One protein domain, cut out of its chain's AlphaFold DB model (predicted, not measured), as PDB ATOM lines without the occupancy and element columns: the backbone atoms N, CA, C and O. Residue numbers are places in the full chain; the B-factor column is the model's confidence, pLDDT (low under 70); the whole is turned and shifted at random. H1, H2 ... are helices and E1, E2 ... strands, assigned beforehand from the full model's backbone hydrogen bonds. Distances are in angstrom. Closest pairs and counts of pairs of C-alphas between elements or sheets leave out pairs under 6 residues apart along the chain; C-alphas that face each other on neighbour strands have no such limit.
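This is residues 6 to 111 of the 115 residues of an uncharacterized protein of Propionibacterium sp (UniProt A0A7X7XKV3). A compact sandwich of two four-stranded sheets, face to face, makes the body, and from one end of it a tail with the helix H2 sticks out, residues 91 to 111 standing free. The edges of the two sheets come near each other on both sides, E2 by E8 and E5 by E6. The printed part has 106 residues with eight named strands and then two named helices, E1 to E8, H1, H2; the sheets, E2 E1 E3 E6 and E5 E4 E7 E8, are antiparallel and the class is mixed, helices and strands. With the tail the whole is loose, radius of gyration of the C-alphas 17.8 A, and spans 61 by 26 by 24 A.

E1, residues 6 to 10, and E2, residues 13 to 17, form a hairpin, with N 8 and O 15 at 2.8 A. E3, residues 30 to 36, is antiparallel to E1, with N 9 and O 32 at 2.8 A. E6, residues 58 to 63, is antiparallel to E3, with N 33 and O 60 at 2.8 A. This sheet is strongly twisted. In the other sheet E4, residues 42 to 45, and E5, residues 48 to 51, form a hairpin, with N 43 and O 50 at 2.9 A. E7, residues 69 to 75, is antiparallel to E4, with N 74 and O 44 at 2.7 A. E7 and E8, residues 78 to 84, form a hairpin, with N 73 and O 80 at 2.8 A. The sheets make a sandwich, two sheets face to face: the facing parts are 9.8 A apart centre to centre, their strands at 31 degrees. The closest C-alphas of E2 and E8, Leu 17 and Phe 80, are 6.2 A apart; those of E5 and E6, Arg 51 and Leu 60, 7.3 A. H1, residues 87 to 90, and H2, residues 95 to 110, are not on either sheet. They are close but not clearly touching, the closest C-alphas, Leu 89 and Ala 95, being 7.6 A apart. H2 has 10 of 12 O i to N i+4 pairs within hydrogen-bond range; H1 is too short for such a pair.

E1 begins at C-alpha 6, (17.069, -7.256, -22.357). From first to last C-alpha, E3 and E7 each measure 19.8 A, E8 20.0 A and E6 16.9 A. H2 measures 24.0 A, from C-alpha 95 at (32.401, -20.908, -44.515) to C-alpha 110 at (24.865, -43.544, -47.340).

The two C-alphas farthest apart, those of Ala 54 and Leu 111, are 62.4 A apart. Without the free stretch, the body spans 38 by 24 by 21 A. The printed part has no cut, and the link E2 to E3, residues 18 to 29, is long. The model's pLDDT is under 70 at residue 23 and residues 86 to 111.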
ATOM      1  N   VAL A   6      15.928  -7.802 -21.616       96.50
ATOM      2  CA  VAL A   6      17.069  -7.256 -22.357       96.50
ATOM      3  C   VAL A   6      17.046  -7.806 -23.775       96.50
ATOM      4  O   VAL A   6      17.038  -9.020 -23.970       96.50
ATOM      5  N   ARG A   7      17.040  -6.922 -24.773       96.94
ATOM      6  CA  ARG A   7      17.068  -7.268 -26.200       96.94
ATOM      7  C   ARG A   7      18.257  -6.613 -26.884       96.94
ATOM      8  O   ARG A   7      18.557  -5.454 -26.619       96.94
ATOM      9  N   VAL A   8      18.903  -7.340 -27.784       95.00
ATOM     10  CA  VAL A   8      19.936  -6.837 -28.692       95.00
ATOM     11  C   VAL A   8      19.333  -6.725 -30.085       95.00
ATOM     12  O   VAL A   8      18.713  -7.671 -30.570       95.00
ATOM     13  N   LEU A   9      19.514  -5.567 -30.712       94.62
ATOM     14  CA  LEU A   9      19.001  -5.231 -32.037       94.62
ATOM     15  C   LEU A   9      20.163  -4.847 -32.954       94.62
ATOM     16  O   LEU A   9      20.998  -4.025 -32.573       94.62
ATOM     17  N   ALA A  10      20.204  -5.409 -34.161       89.69
ATOM     18  CA  ALA A  10      21.253  -5.142 -35.143       89.69
ATOM     19  C   ALA A  10      20.752  -5.365 -36.573       89.69
ATOM     20  O   ALA A  10      20.575  -6.501 -36.970       89.69
ATOM     21  N   ALA A  11      20.513  -4.314 -37.364       82.12
ATOM     22  CA  ALA A  11      20.208  -4.415 -38.806       82.12
ATOM     23  C   ALA A  11      19.317  -5.617 -39.235       82.12
ATOM     24  O   ALA A  11      19.688  -6.402 -40.103       82.12
ATOM     25  N   GLY A  12      18.142  -5.777 -38.612       84.69
ATOM     26  CA  GLY A  12      17.203  -6.878 -38.897       84.69
ATOM     27  C   GLY A  12      17.402  -8.147 -38.057       84.69
ATOM     28  O   GLY A  12      16.543  -9.022 -38.058       84.69
ATOM     29  N   PHE A  13      18.488  -8.230 -37.292       89.12
ATOM     30  CA  PHE A  13      18.688  -9.189 -36.214       89.12
ATOM     31  C   PHE A  13      18.082  -8.669 -34.912       89.12
ATOM     32  O   PHE A  13      18.287  -7.518 -34.514       89.12
ATOM     33  N   GLU A  14      17.386  -9.559 -34.217       94.38
ATOM     34  CA  GLU A  14      16.866  -9.323 -32.885       94.38
ATOM     35  C   GLU A  14      17.090 -10.559 -32.014       94.38
ATOM     36  O   GLU A  14      16.818 -11.691 -32.426       94.38
ATOM     37  N   ARG A  15      17.527 -10.333 -30.773       93.56
ATOM     38  CA  ARG A  15      17.673 -11.401 -29.788       93.56
ATOM     39  C   ARG A  15      17.350 -10.940 -28.375       93.56
ATOM     40  O   ARG A  15      17.876  -9.928 -27.923       93.56
ATOM     41  N   THR A  16      16.547 -11.713 -27.649       95.56
ATOM     42  CA  THR A  16      16.341 -11.529 -26.204       95.56
ATOM     43  C   THR A  16      17.427 -12.262 -25.423       95.56
ATOM     44  O   THR A  16      17.617 -13.467 -25.602       95.56
ATOM     45  N   LEU A  17      18.124 -11.549 -24.540       93.62
ATOM     46  CA  LEU A  17      19.148 -12.130 -23.681       93.62
ATOM     47  C   LEU A  17      18.515 -12.813 -22.466       93.62
ATOM     48  O   LEU A  17      17.604 -12.279 -21.835       93.62
ATOM     49  N   ALA A  18      19.035 -13.992 -22.137       90.88
ATOM     50  CA  ALA A  18      18.718 -14.710 -20.912       90.88
ATOM     51  C   ALA A  18      19.698 -14.300 -19.806       90.88
ATOM     52  O   ALA A  18      20.850 -13.956 -20.080       90.88
ATOM     53  N   GLU A  19      19.237 -14.335 -18.560       90.88
ATOM     54  CA  GLU A  19      20.095 -14.116 -17.398       90.88
ATOM     55  C   GLU A  19      21.061 -15.296 -17.199       90.88
ATOM     56  O   GLU A  19      20.709 -16.457 -17.414       90.88
ATOM     57  N   GLY A  20      22.278 -14.995 -16.748       85.00
ATOM     58  CA  GLY A  20      23.316 -15.989 -16.489       85.00
ATOM     59  C   GLY A  20      24.237 -16.224 -17.691       85.00
ATOM     60  O   GLY A  20      24.126 -15.533 -18.702       85.00
ATOM     61  N   PRO A  21      25.191 -17.168 -17.590       78.75
ATOM     62  CA  PRO A  21      26.282 -17.355 -18.556       78.75
ATOM     63  C   PRO A  21      25.833 -18.030 -19.865       78.75
ATOM     64  O   PRO A  21      26.598 -18.763 -20.484       78.75
ATOM     65  N   VAL A  22      24.582 -17.826 -20.280       74.75
ATOM     66  CA  VAL A  22      24.055 -18.373 -21.529       74.75
ATOM     67  C   VAL A  22      24.644 -17.578 -22.683       74.75
ATOM     68  O   VAL A  22      24.291 -16.421 -22.907       74.75
ATOM     69  N   GLU A  23      25.550 -18.215 -23.413       69.12
ATOM     70  CA  GLU A  23      26.196 -17.632 -24.577       69.12
ATOM     71  C   GLU A  23      25.191 -17.456 -25.719       69.12
ATOM     72  O   GLU A  23      24.612 -18.418 -26.229       69.12
ATOM     73  N   GLN A  24      24.980 -16.206 -26.126       86.00
ATOM     74  CA  GLN A  24      24.194 -15.865 -27.306       86.00
ATOM     75  C   GLN A  24      25.050 -15.050 -28.254       86.00
ATOM     76  O   GLN A  24      25.552 -13.992 -27.884       86.00
ATOM     77  N   VAL A  25      25.219 -15.552 -29.471       87.31
ATOM     78  CA  VAL A  25      26.035 -14.901 -30.492       87.31
ATOM     79  C   VAL A  25      25.205 -13.831 -31.204       87.31
ATOM     80  O   VAL A  25      24.059 -14.082 -31.586       87.31
ATOM     81  N   VAL A  26      25.776 -12.636 -31.354       89.25
ATOM     82  CA  VAL A  26      25.186 -11.485 -32.049       89.25
ATOM     83  C   VAL A  26      26.143 -10.975 -33.134       89.25
ATOM     84  O   VAL A  26      27.357 -11.151 -32.999       89.25
ATOM     85  N   PRO A  27      25.645 -10.309 -34.191       88.50
ATOM     86  CA  PRO A  27      26.499  -9.794 -35.259       88.50
ATOM     87  C   PRO A  27      27.563  -8.805 -34.759       88.50
ATOM     88  O   PRO A  27      27.300  -7.979 -33.882       88.50
ATOM     89  N   ALA A  28      28.756  -8.834 -35.360       88.50
ATOM     90  CA  ALA A  28      29.793  -7.821 -35.137       88.50
ATOM     91  C   ALA A  28      29.469  -6.523 -35.897       88.50
ATOM     92  O   ALA A  28      30.009  -6.238 -36.966       88.50
ATOM     93  N   SER A  29      28.542  -5.733 -35.356       88.12
ATOM     94  CA  SER A  29      28.065  -4.487 -35.964       88.12
ATOM     95  C   SER A  29      27.778  -3.409 -34.918       88.12
ATOM     96  O   SER A  29      28.001  -3.594 -33.724       88.12
ATOM     97  N   GLY A  30      27.231  -2.270 -35.346       91.62
ATOM     98  CA  GLY A  30      26.510  -1.399 -34.421       91.62
ATOM     99  C   GLY A  30      25.305  -2.151 -33.846       91.62
ATOM    100  O   GLY A  30      24.498  -2.694 -34.604       91.62
ATOM    101  N   LEU A  31      25.213  -2.202 -32.520       92.94
ATOM    102  CA  LEU A  31      24.134  -2.829 -31.766       92.94
ATOM    103  C   LEU A  31      23.342  -1.767 -31.005       92.94
ATOM    104  O   LEU A  31      23.900  -0.788 -30.506       92.94
ATOM    105  N   VAL A  32      22.045  -2.002 -30.838       96.06
ATOM    106  CA  VAL A  32      21.221  -1.298 -29.853       96.06
ATOM    107  C   VAL A  32      20.747  -2.305 -28.819       96.06
ATOM    108  O   VAL A  32      20.036  -3.256 -29.140       96.06
ATOM    109  N   VAL A  33      21.127  -2.083 -27.567       96.62
ATOM    110  CA  VAL A  33      20.600  -2.821 -26.424       96.62
ATOM    111  C   VAL A  33      19.367  -2.087 -25.913       96.62
ATOM    112  O   VAL A  33      19.440  -0.920 -25.530       96.62
ATOM    113  N   SER A  34      18.235  -2.776 -25.917       97.25
ATOM    114  CA  SER A  34      16.965  -2.318 -25.368       97.25
ATOM    115  C   SER A  34      16.721  -3.003 -24.030       97.25
ATOM    116  O   SER A  34      16.764  -4.230 -23.939       97.25
ATOM    117  N   VAL A  35      16.495  -2.211 -22.986       97.06
ATOM    118  CA  VAL A  35      16.299  -2.684 -21.617       97.06
ATOM    119  C   VAL A  35      14.952  -2.185 -21.106       97.06
ATOM    120  O   VAL A  35      14.758  -0.982 -20.924       97.06
ATOM    121  N   SER A  36      14.035  -3.114 -20.846       96.69
ATOM    122  CA  SER A  36      12.727  -2.844 -20.243       96.69
ATOM    123  C   SER A  36      12.672  -3.342 -18.805       96.69
ATOM    124  O   SER A  36      13.163  -4.429 -18.519       96.69
ATOM    125  N   GLY A  37      12.035  -2.589 -17.910       94.38
ATOM    126  CA  GLY A  37      11.832  -2.971 -16.509       94.38
ATOM    127  C   GLY A  37      13.021  -2.694 -15.583       94.38
ATOM    128  O   GLY A  37      12.988  -3.107 -14.425       94.38
ATOM    129  N   ALA A  38      14.055  -1.989 -16.057       93.12
ATOM    130  CA  ALA A  38      15.196  -1.605 -15.227       93.12
ATOM    131  C   ALA A  38      14.825  -0.509 -14.216       93.12
ATOM    132  O   ALA A  38      14.223   0.508 -14.564       93.12
ATOM    133  N   ARG A  39      15.241  -0.697 -12.963       92.31
ATOM    134  CA  ARG A  39      15.081   0.253 -11.852       92.31
ATOM    135  C   ARG A  39      16.088   1.393 -11.939       92.31
ATOM    136  O   ARG A  39      15.781   2.515 -11.545       92.31
ATOM    137  N   SER A  40      17.281   1.113 -12.458       92.25
ATOM    138  CA  SER A  40      18.339   2.091 -12.699       92.25
ATOM    139  C   SER A  40      18.590   2.279 -14.194       92.25
ATOM    140  O   SER A  40      18.582   1.329 -14.973       92.25
ATOM    141  N   LYS A  41      18.896   3.516 -14.601       93.50
ATOM    142  CA  LYS A  41      19.409   3.807 -15.953       93.50
ATOM    143  C   LYS A  41      20.937   3.705 -16.035       93.50
ATOM    144  O   LYS A  41      21.485   3.790 -17.127       93.50
ATOM    145  N   ASN A  42      21.626   3.511 -14.910       95.62
ATOM    146  CA  ASN A  42      23.051   3.195 -14.887       95.62
ATOM    147  C   ASN A  42      23.225   1.679 -14.939       95.62
ATOM    148  O   ASN A  42      22.851   0.978 -13.997       95.62
ATOM    149  N   VAL A  43      23.810   1.199 -16.030       96.56
ATOM    150  CA  VAL A  43      24.131  -0.211 -16.264       96.56
ATOM    151  C   VAL A  43      25.640  -0.356 -16.439       96.56
ATOM    152  O   VAL A  43      26.357   0.641 -16.563       96.56
ATOM    153  N   ARG A  44      26.162  -1.583 -16.421       97.75
ATOM    154  CA  ARG A  44      27.585  -1.825 -16.698       97.75
ATOM    155  C   ARG A  44      27.736  -2.715 -17.914       97.75
ATOM    156  O   ARG A  44      27.140  -3.780 -17.947       97.75
ATOM    157  N   LEU A  45      28.558  -2.303 -18.866       96.12
ATOM    158  CA  LEU A  45      28.969  -3.122 -19.997       96.12
ATOM    159  C   LEU A  45      30.466  -3.394 -19.861       96.12
ATOM    160  O   LEU A  45      31.253  -2.456 -19.760       96.12
ATOM    161  N   ASP A  46      30.847  -4.665 -19.770       94.19
ATOM    162  CA  ASP A  46      32.237  -5.110 -19.587       94.19
ATOM    163  C   ASP A  46      32.934  -4.416 -18.409       94.19
ATOM    164  O   ASP A  46      34.088  -3.996 -18.455       94.19
ATOM    165  N   GLY A  47      32.172  -4.227 -17.330       94.19
ATOM    166  CA  GLY A  47      32.628  -3.551 -16.120       94.19
ATOM    167  C   GLY A  47      32.611  -2.020 -16.187       94.19
ATOM    168  O   GLY A  47      32.673  -1.399 -15.121       94.19
ATOM    169  N   ARG A  48      32.447  -1.407 -17.367       95.56
ATOM    170  CA  ARG A  48      32.336   0.050 -17.545       95.56
ATOM    171  C   ARG A  48      30.911   0.524 -17.291       95.56
ATOM    172  O   ARG A  48      29.970  -0.027 -17.850       95.56
ATOM    173  N   SER A  49      30.749   1.556 -16.467       96.25
ATOM    174  CA  SER A  49      29.441   2.174 -16.233       96.25
ATOM    175  C   SER A  49      28.996   2.969 -17.459       96.25
ATOM    176  O   SER A  49      29.715   3.851 -17.922       96.25
ATOM    177  N   VAL A  50      27.803   2.669 -17.961       96.44
ATOM    178  CA  VAL A  50      27.166   3.343 -19.097       96.44
ATOM    179  C   VAL A  50      25.723   3.688 -18.742       96.44
ATOM    180  O   VAL A  50      25.110   3.060 -17.873       96.44
ATOM    181  N   ARG A  51      25.178   4.716 -19.391       96.50
ATOM    182  CA  ARG A  51      23.842   5.230 -19.088       96.50
ATOM    183  C   ARG A  51      22.873   4.915 -20.222       96.50
ATOM    184  O   ARG A  51      23.157   5.230 -21.373       96.50
ATOM    185  N   LEU A  52      21.737   4.315 -19.878       96.94
ATOM    186  CA  LEU A  52      20.604   4.123 -20.782       96.94
ATOM    187  C   LEU A  52      19.954   5.471 -21.121       96.94
ATOM    188  O   LEU A  52      19.980   6.409 -20.317       96.94
ATOM    189  N   SER A  53      19.304   5.543 -22.282       96.62
ATOM    190  CA  SER A  53      18.419   6.660 -22.615       96.62
ATOM    191  C   SER A  53      17.288   6.815 -21.582       96.62
ATOM    192  O   SER A  53      16.936   5.881 -20.856       96.62
ATOM    193  N   ALA A  54      16.706   8.015 -21.506       88.38
ATOM    194  CA  ALA A  54      15.679   8.343 -20.513       88.38
ATOM    195  C   ALA A  54      14.331   7.614 -20.726       88.38
ATOM    196  O   ALA A  54      13.487   7.647 -19.835       88.38
ATOM    197  N   GLY A  55      14.129   6.965 -21.878       90.56
ATOM    198  CA  GLY A  55      12.875   6.303 -22.244       90.56
ATOM    199  C   GLY A  55      12.659   4.929 -21.605       90.56
ATOM    200  O   GLY A  55      13.518   4.399 -20.890       90.56
ATOM    201  N   GLU A  56      11.489   4.358 -21.897       92.56
ATOM    202  CA  GLU A  56      11.124   2.976 -21.594       92.56
ATOM    203  C   GLU A  56      10.644   2.295 -22.892       92.56
ATOM    204  O   GLU A  56       9.597   2.682 -23.417       92.56
ATOM    205  N   PRO A  57      11.394   1.328 -23.454       94.25
ATOM    206  CA  PRO A  57      12.671   0.802 -22.962       94.25
ATOM    207  C   PRO A  57      13.803   1.838 -22.937       94.25
ATOM    208  O   PRO A  57      13.872   2.738 -23.775       94.25
ATOM    209  N   GLY A  58      14.726   1.669 -21.991       96.69
ATOM    210  CA  GLY A  58      16.002   2.378 -22.003       96.69
ATOM    211  C   GLY A  58      16.910   1.791 -23.079       96.69
ATOM    212  O   GLY A  58      17.057   0.574 -23.171       96.69
ATOM    213  N   LEU A  59      17.517   2.648 -23.896       97.12
ATOM    214  CA  LEU A  59      18.342   2.236 -25.031       97.12
ATOM    215  C   LEU A  59      19.820   2.535 -24.779       97.12
ATOM    216  O   LEU A  59      20.158   3.578 -24.216       97.12
ATOM    217  N   LEU A  60      20.688   1.647 -25.252       96.69
ATOM    218  CA  LEU A  60      22.137   1.817 -25.281       96.69
ATOM    219  C   LEU A  60      22.657   1.430 -26.666       96.69
ATOM    220  O   LEU A  60      22.564   0.271 -27.061       96.69
ATOM    221  N   ALA A  61      23.218   2.393 -27.391       95.12
ATOM    222  CA  ALA A  61      23.950   2.116 -28.621       95.12
ATOM    223  C   ALA A  61      25.369   1.647 -28.278       95.12
ATOM    224  O   ALA A  61      26.043   2.264 -27.451       95.12
ATOM    225  N   VAL A  62      25.818   0.568 -28.914       92.81
ATOM    226  CA  VAL A  62      27.151  -0.003 -28.716       92.81
ATOM    227  C   VAL A  62      27.759  -0.335 -30.069       92.81
ATOM    228  O   VAL A  62      27.138  -1.016 -30.879       92.81
ATOM    229  N   ASP A  63      28.975   0.136 -30.322       91.50
ATOM    230  CA  ASP A  63      29.720  -0.236 -31.521       91.50
ATOM    231  C   ASP A  63      30.524  -1.517 -31.265       91.50
ATOM    232  O   ASP A  63      31.477  -1.505 -30.484       91.50
ATOM    233  N   MET A  64      30.132  -2.615 -31.918       89.25
ATOM    234  CA  MET A  64      30.825  -3.905 -31.854       89.25
ATOM    235  C   MET A  64      31.552  -4.268 -33.153       89.25
ATOM    236  O   MET A  64      32.066  -5.378 -33.262       89.25
ATOM    237  N   VAL A  65      31.670  -3.352 -34.124       86.50
ATOM    238  CA  VAL A  65      32.275  -3.632 -35.447       86.50
ATOM    239  C   VAL A  65      33.701  -4.191 -35.342       86.50
ATOM    240  O   VAL A  65      34.137  -4.968 -36.189       86.50
ATOM    241  N   ARG A  66      34.452  -3.805 -34.305       83.75
ATOM    242  CA  ARG A  66      35.831  -4.273 -34.055       83.75
ATOM    243  C   ARG A  66      35.966  -5.142 -32.808       83.75
ATOM    244  O   ARG A  66      37.090  -5.423 -32.393       83.75
ATOM    245  N   SER A  67      34.851  -5.522 -32.193       82.00
ATOM    246  CA  SER A  67      34.856  -6.290 -30.956       82.00
ATOM    247  C   SER A  67      34.644  -7.766 -31.250       82.00
ATOM    248  O   SER A  67      33.645  -8.144 -31.855       82.00
ATOM    249  N   THR A  68      35.575  -8.605 -30.806       81.25
ATOM    250  CA  THR A  68      35.479 -10.067 -30.897       81.25
ATOM    251  C   THR A  68      35.573 -10.661 -29.499       81.25
ATOM    252  O   THR A  68      36.570 -10.423 -28.811       81.25
ATOM    253  N   GLY A  69      34.583 -11.452 -29.092       85.38
ATOM    254  CA  GLY A  69      34.615 -12.198 -27.833       85.38
ATOM    255  C   GLY A  69      33.337 -12.053 -27.018       85.38
ATOM    256  O   GLY A  69      32.263 -11.817 -27.565       85.38
ATOM    257  N   PHE A  70      33.465 -12.238 -25.704       88.19
ATOM    258  CA  PHE A  70      32.346 -12.246 -24.768       88.19
ATOM    259  C   PHE A  70      32.153 -10.901 -24.093       88.19
ATOM    260  O   PHE A  70      33.094 -10.327 -23.546       88.19
ATOM    261  N   HIS A  71      30.899 -10.472 -24.063       92.06
ATOM    262  CA  HIS A  71      30.457  -9.241 -23.446       92.06
ATOM    263  C   HIS A  71      29.509  -9.529 -22.293       92.06
ATOM    264  O   HIS A  71      28.632 -10.395 -22.376       92.06
ATOM    265  N   ARG A  72      29.678  -8.771 -21.213       94.94
ATOM    266  CA  ARG A  72      28.847  -8.846 -20.016       94.94
ATOM    267  C   ARG A  72      28.115  -7.534 -19.815       94.94
ATOM    268  O   ARG A  72      28.718  -6.527 -19.442       94.94
ATOM    269  N   LEU A  73      26.798  -7.580 -19.946       95.94
ATOM    270  CA  LEU A  73      25.912  -6.510 -19.517       95.94
ATOM    271  C   LEU A  73      25.384  -6.808 -18.110       95.94
ATOM    272  O   LEU A  73      24.867  -7.889 -17.846       95.94
ATOM    273  N   VAL A  74      25.492  -5.843 -17.203       96.94
ATOM    274  CA  VAL A  74      24.925  -5.908 -15.856       96.94
ATOM    275  C   VAL A  74      23.869  -4.827 -15.699       96.94
ATOM    276  O   VAL A  74      24.178  -3.636 -15.790       96.94
ATOM    277  N   VAL A  75      22.638  -5.243 -15.416       96.56
ATOM    278  CA  VAL A  75      21.482  -4.368 -15.202       96.56
ATOM    279  C   VAL A  75      20.862  -4.723 -13.861       96.56
ATOM    280  O   VAL A  75      20.536  -5.880 -13.628       96.56
ATOM    281  N   ASP A  76      20.745  -3.754 -12.952       94.25
ATOM    282  CA  ASP A  76      20.208  -3.965 -11.597       94.25
ATOM    283  C   ASP A  76      20.831  -5.159 -10.836       94.25
ATOM    284  O   ASP A  76      20.173  -5.819 -10.033       94.25
ATOM    285  N   GLY A  77      22.110  -5.448 -11.099       93.50
ATOM    286  CA  GLY A  77      22.841  -6.583 -10.523       93.50
ATOM    287  C   GLY A  77      22.697  -7.906 -11.286       93.50
ATOM    288  O   GLY A  77      23.522  -8.797 -11.091       93.50
ATOM    289  N   GLN A  78      21.733  -8.024 -12.203       94.56
ATOM    290  CA  GLN A  78      21.547  -9.196 -13.061       94.56
ATOM    291  C   GLN A  78      22.522  -9.161 -14.234       94.56
ATOM    292  O   GLN A  78      22.787  -8.097 -14.796       94.56
ATOM    293  N   SER A  79      23.092 -10.314 -14.583       95.06
ATOM    294  CA  SER A  79      24.117 -10.422 -15.626       95.06
ATOM    295  C   SER A  79      23.571 -11.103 -16.873       95.06
ATOM    296  O   SER A  79      23.038 -12.206 -16.793       95.06
ATOM    297  N   PHE A  80      23.786 -10.463 -18.014       94.81
ATOM    298  CA  PHE A  80      23.410 -10.923 -19.342       94.81
ATOM    299  C   PHE A  80      24.669 -11.015 -20.189       94.81
ATOM    300  O   PHE A  80      25.454 -10.064 -20.247       94.81
ATOM    301  N   TRP A  81      24.865 -12.161 -20.827       93.00
ATOM    302  CA  TRP A  81      26.053 -12.433 -21.621       93.00
ATOM    303  C   TRP A  81      25.692 -12.551 -23.095       93.00
ATOM    304  O   TRP A  81      24.646 -13.091 -23.454       93.00
ATOM    305  N   PHE A  82      26.564 -12.033 -23.950       92.06
ATOM    306  CA  PHE A  82      26.478 -12.226 -25.390       92.06
ATOM    307  C   PHE A  82      27.878 -12.248 -25.999       92.06
ATOM    308  O   PHE A  82      28.783 -11.570 -25.519       92.06
ATOM    309  N   GLY A  83      28.064 -13.063 -27.029       89.31
ATOM    310  CA  GLY A  83      29.286 -13.117 -27.822       89.31
ATOM    311  C   GLY A  83      29.100 -12.359 -29.129       89.31
ATOM    312  O   GLY A  83      27.995 -12.339 -29.665       89.31
ATOM    313  N   THR A  84      30.148 -11.746 -29.662       88.50
ATOM    314  CA  THR A  84      30.119 -11.204 -31.028       88.50
ATOM    315  C   THR A  84      30.625 -12.235 -32.026       88.50
ATOM    316  O   THR A  84      31.589 -12.954 -31.758       88.50
ATOM    317  N   GLU A  85      29.973 -12.314 -33.187       82.00
ATOM    318  CA  GLU A  85      30.486 -13.086 -34.320       82.00
ATOM    319  C   GLU A  85      31.922 -12.649 -34.633       82.00
ATOM    320  O   GLU A  85      32.222 -11.457 -34.709       82.00
ATOM    321  N   ASP A  86      32.834 -13.600 -34.825       67.50
ATOM    322  CA  ASP A  86      34.193 -13.250 -35.221       67.50
ATOM    323  C   ASP A  86      34.184 -12.759 -36.677       67.50
ATOM    324  O   ASP A  86      34.110 -13.546 -37.622       67.50
ATOM    325  N   ALA A  87      34.291 -11.442 -36.867       52.25
ATOM    326  CA  ALA A  87      34.427 -10.825 -38.185       52.25
ATOM    327  C   ALA A  87      35.644 -11.360 -38.976       52.25
ATOM    328  O   ALA A  87      35.674 -11.249 -40.203       52.25
ATOM    329  N   LYS A  88      36.629 -11.996 -38.317       52.09
ATOM    330  CA  LYS A  88      37.747 -12.681 -38.986       52.09
ATOM    331  C   LYS A  88      37.333 -13.987 -39.669       52.09
ATOM    332  O   LYS A  88      38.059 -14.437 -40.547       52.09
ATOM    333  N   LEU A  89      36.178 -14.566 -39.330       45.41
ATOM    334  CA  LEU A  89      35.596 -15.710 -40.049       45.41
ATOM    335  C   LEU A  89      34.777 -15.279 -41.278       45.41
ATOM    336  O   LEU A  89      34.551 -16.088 -42.175       45.41
ATOM    337  N   GLY A  90      34.343 -14.012 -41.327       48.28
ATOM    338  CA  GLY A  90      33.629 -13.424 -42.467       48.28
ATOM    339  C   GLY A  90      34.545 -12.922 -43.589       48.28
ATOM    340  O   GLY A  90      34.086 -12.695 -44.709       48.28
ATOM    341  N   LEU A  91      35.846 -12.773 -43.319       47.34
ATOM    342  CA  LEU A  91      36.858 -12.469 -44.326       47.34
ATOM    343  C   LEU A  91      37.474 -13.772 -44.852       47.34
ATOM    344  O   LEU A  91      38.178 -14.474 -44.137       47.34
ATOM    345  N   ALA A  92      37.250 -14.009 -46.144       43.28
ATOM    346  CA  ALA A  92      37.581 -15.191 -46.944       43.28
ATOM    347  C   ALA A  92      36.498 -16.274 -46.908       43.28
ATOM    348  O   ALA A  92      36.118 -16.755 -45.849       43.28
ATOM    349  N   GLY A  93      36.030 -16.679 -48.096       45.78
ATOM    350  CA  GLY A  93      35.056 -17.746 -48.355       45.78
ATOM    351  C   GLY A  93      35.463 -19.138 -47.848       45.78
ATOM    352  O   GLY A  93      35.568 -20.088 -48.618       45.78
ATOM    353  N   VAL A  94      35.669 -19.265 -46.539       50.38
ATOM    354  CA  VAL A  94      36.015 -20.480 -45.799       50.38
ATOM    355  C   VAL A  94      34.750 -21.136 -45.233       50.38
ATOM    356  O   VAL A  94      34.683 -22.365 -45.169       50.38
ATOM    357  N   ALA A  95      33.695 -20.362 -44.942       48.28
ATOM    358  CA  ALA A  95      32.401 -20.908 -44.515       48.28
ATOM    359  C   ALA A  95      31.725 -21.766 -45.611       48.28
ATOM    360  O   ALA A  95      31.143 -22.811 -45.319       48.28
ATOM    361  N   ASP A  96      31.898 -21.406 -46.887       48.88
ATOM    362  CA  ASP A  96      31.375 -22.179 -48.025       48.88
ATOM    363  C   ASP A  96      32.130 -23.513 -48.244       48.88
ATOM    364  O   ASP A  96      31.583 -24.478 -48.781       48.88
ATOM    365  N   GLY A  97      33.387 -23.611 -47.793       47.44
ATOM    366  CA  GLY A  97      34.219 -24.810 -47.949       47.44
ATOM    367  C   GLY A  97      33.946 -25.909 -46.915       47.44
ATOM    368  O   GLY A  97      34.079 -27.094 -47.237       47.44
ATOM    369  N   ALA A  98      33.553 -25.538 -45.692       46.81
ATOM    370  CA  ALA A  98      33.264 -26.483 -44.610       46.81
ATOM    371  C   ALA A  98      31.856 -27.093 -44.737       46.81
ATOM    372  O   ALA A  98      31.697 -28.310 -44.615       46.81
ATOM    373  N   ALA A  99      30.853 -26.282 -45.095       47.56
ATOM    374  CA  ALA A  99      29.486 -26.757 -45.309       47.56
ATOM    375  C   ALA A  99      29.375 -27.687 -46.536       47.56
ATOM    376  O   ALA A  99      28.748 -28.747 -46.462       47.56
ATOM    377  N   ARG A 100      30.063 -27.369 -47.647       47.75
ATOM    378  CA  ARG A 100      30.059 -28.217 -48.858       47.75
ATOM    379  C   ARG A 100      30.847 -29.523 -48.689       47.75
ATOM    380  O   ARG A 100      30.457 -30.535 -49.271       47.75
ATOM    381  N   ARG A 101      31.910 -29.555 -47.867       47.00
ATOM    382  CA  ARG A 101      32.620 -30.811 -47.525       47.00
ATOM    383  C   ARG A 101      31.803 -31.713 -46.604       47.00
ATOM    384  O   ARG A 101      31.757 -32.917 -46.851       47.00
ATOM    385  N   ALA A 102      31.116 -31.155 -45.607       47.06
ATOM    386  CA  ALA A 102      30.239 -31.928 -44.727       47.06
ATOM    387  C   ALA A 102      29.043 -32.539 -45.485       47.06
ATOM    388  O   ALA A 102      28.680 -33.690 -45.240       47.06
ATOM    389  N   ALA A 103      28.484 -31.816 -46.465       48.97
ATOM    390  CA  ALA A 103      27.426 -32.337 -47.331       48.97
ATOM    391  C   ALA A 103      27.918 -33.483 -48.239       48.97
ATOM    392  O   ALA A 103      27.273 -34.527 -48.304       48.97
ATOM    393  N   ARG A 104      29.099 -33.353 -48.869       47.75
ATOM    394  CA  ARG A 104      29.670 -34.405 -49.740       47.75
ATOM    395  C   ARG A 104      30.081 -35.679 -48.994       47.75
ATOM    396  O   ARG A 104      30.027 -36.761 -49.575       47.75
ATOM    397  N   LEU A 105      30.486 -35.571 -47.729       48.66
ATOM    398  CA  LEU A 105      30.861 -36.727 -46.905       48.66
ATOM    399  C   LEU A 105      29.643 -37.495 -46.370       48.66
ATOM    400  O   LEU A 105      29.724 -38.711 -46.210       48.66
ATOM    401  N   ARG A 106      28.493 -36.834 -46.183       46.09
ATOM    402  CA  ARG A 106      27.241 -37.505 -45.789       46.09
ATOM    403  C   ARG A 106      26.573 -38.269 -46.935       46.09
ATOM    404  O   ARG A 106      25.968 -39.303 -46.685       46.09
ATOM    405  N   THR A 107      26.738 -37.840 -48.188       45.91
ATOM    406  CA  THR A 107      26.192 -38.578 -49.346       45.91
ATOM    407  C   THR A 107      27.014 -39.820 -49.703       45.91
ATOM    408  O   THR A 107      26.475 -40.775 -50.251       45.91
ATOM    409  N   ARG A 108      28.314 -39.850 -49.375       43.81
ATOM    410  CA  ARG A 108      29.176 -41.010 -49.657       43.81
ATOM    411  C   ARG A 108      29.042 -42.131 -48.622       43.81
ATOM    412  O   ARG A 108      29.156 -43.289 -48.993       43.81
ATOM    413  N   ALA A 109      28.745 -41.794 -47.365       50.25
ATOM    414  CA  ALA A 109      28.515 -42.780 -46.305       50.25
ATOM    415  C   ALA A 109      27.153 -43.496 -46.415       50.25
ATOM    416  O   ALA A 109      27.000 -44.592 -45.888       50.25
ATOM    417  N   PHE A 110      26.174 -42.915 -47.120       46.75
ATOM    418  CA  PHE A 110      24.865 -43.544 -47.340       46.75
ATOM    419  C   PHE A 110      24.867 -44.568 -48.492       46.75
ATOM    420  O   PHE A 110      24.027 -45.459 -48.520       46.75
ATOM    421  N   LEU A 111      25.823 -44.482 -49.425       50.69
ATOM    422  CA  LEU A 111      25.899 -45.359 -50.606       50.69
ATOM    423  C   LEU A 111      26.904 -46.518 -50.470       50.69
ATOM    424  O   LEU A 111      27.064 -47.281 -51.414       50.69
TER     425      LEU A 111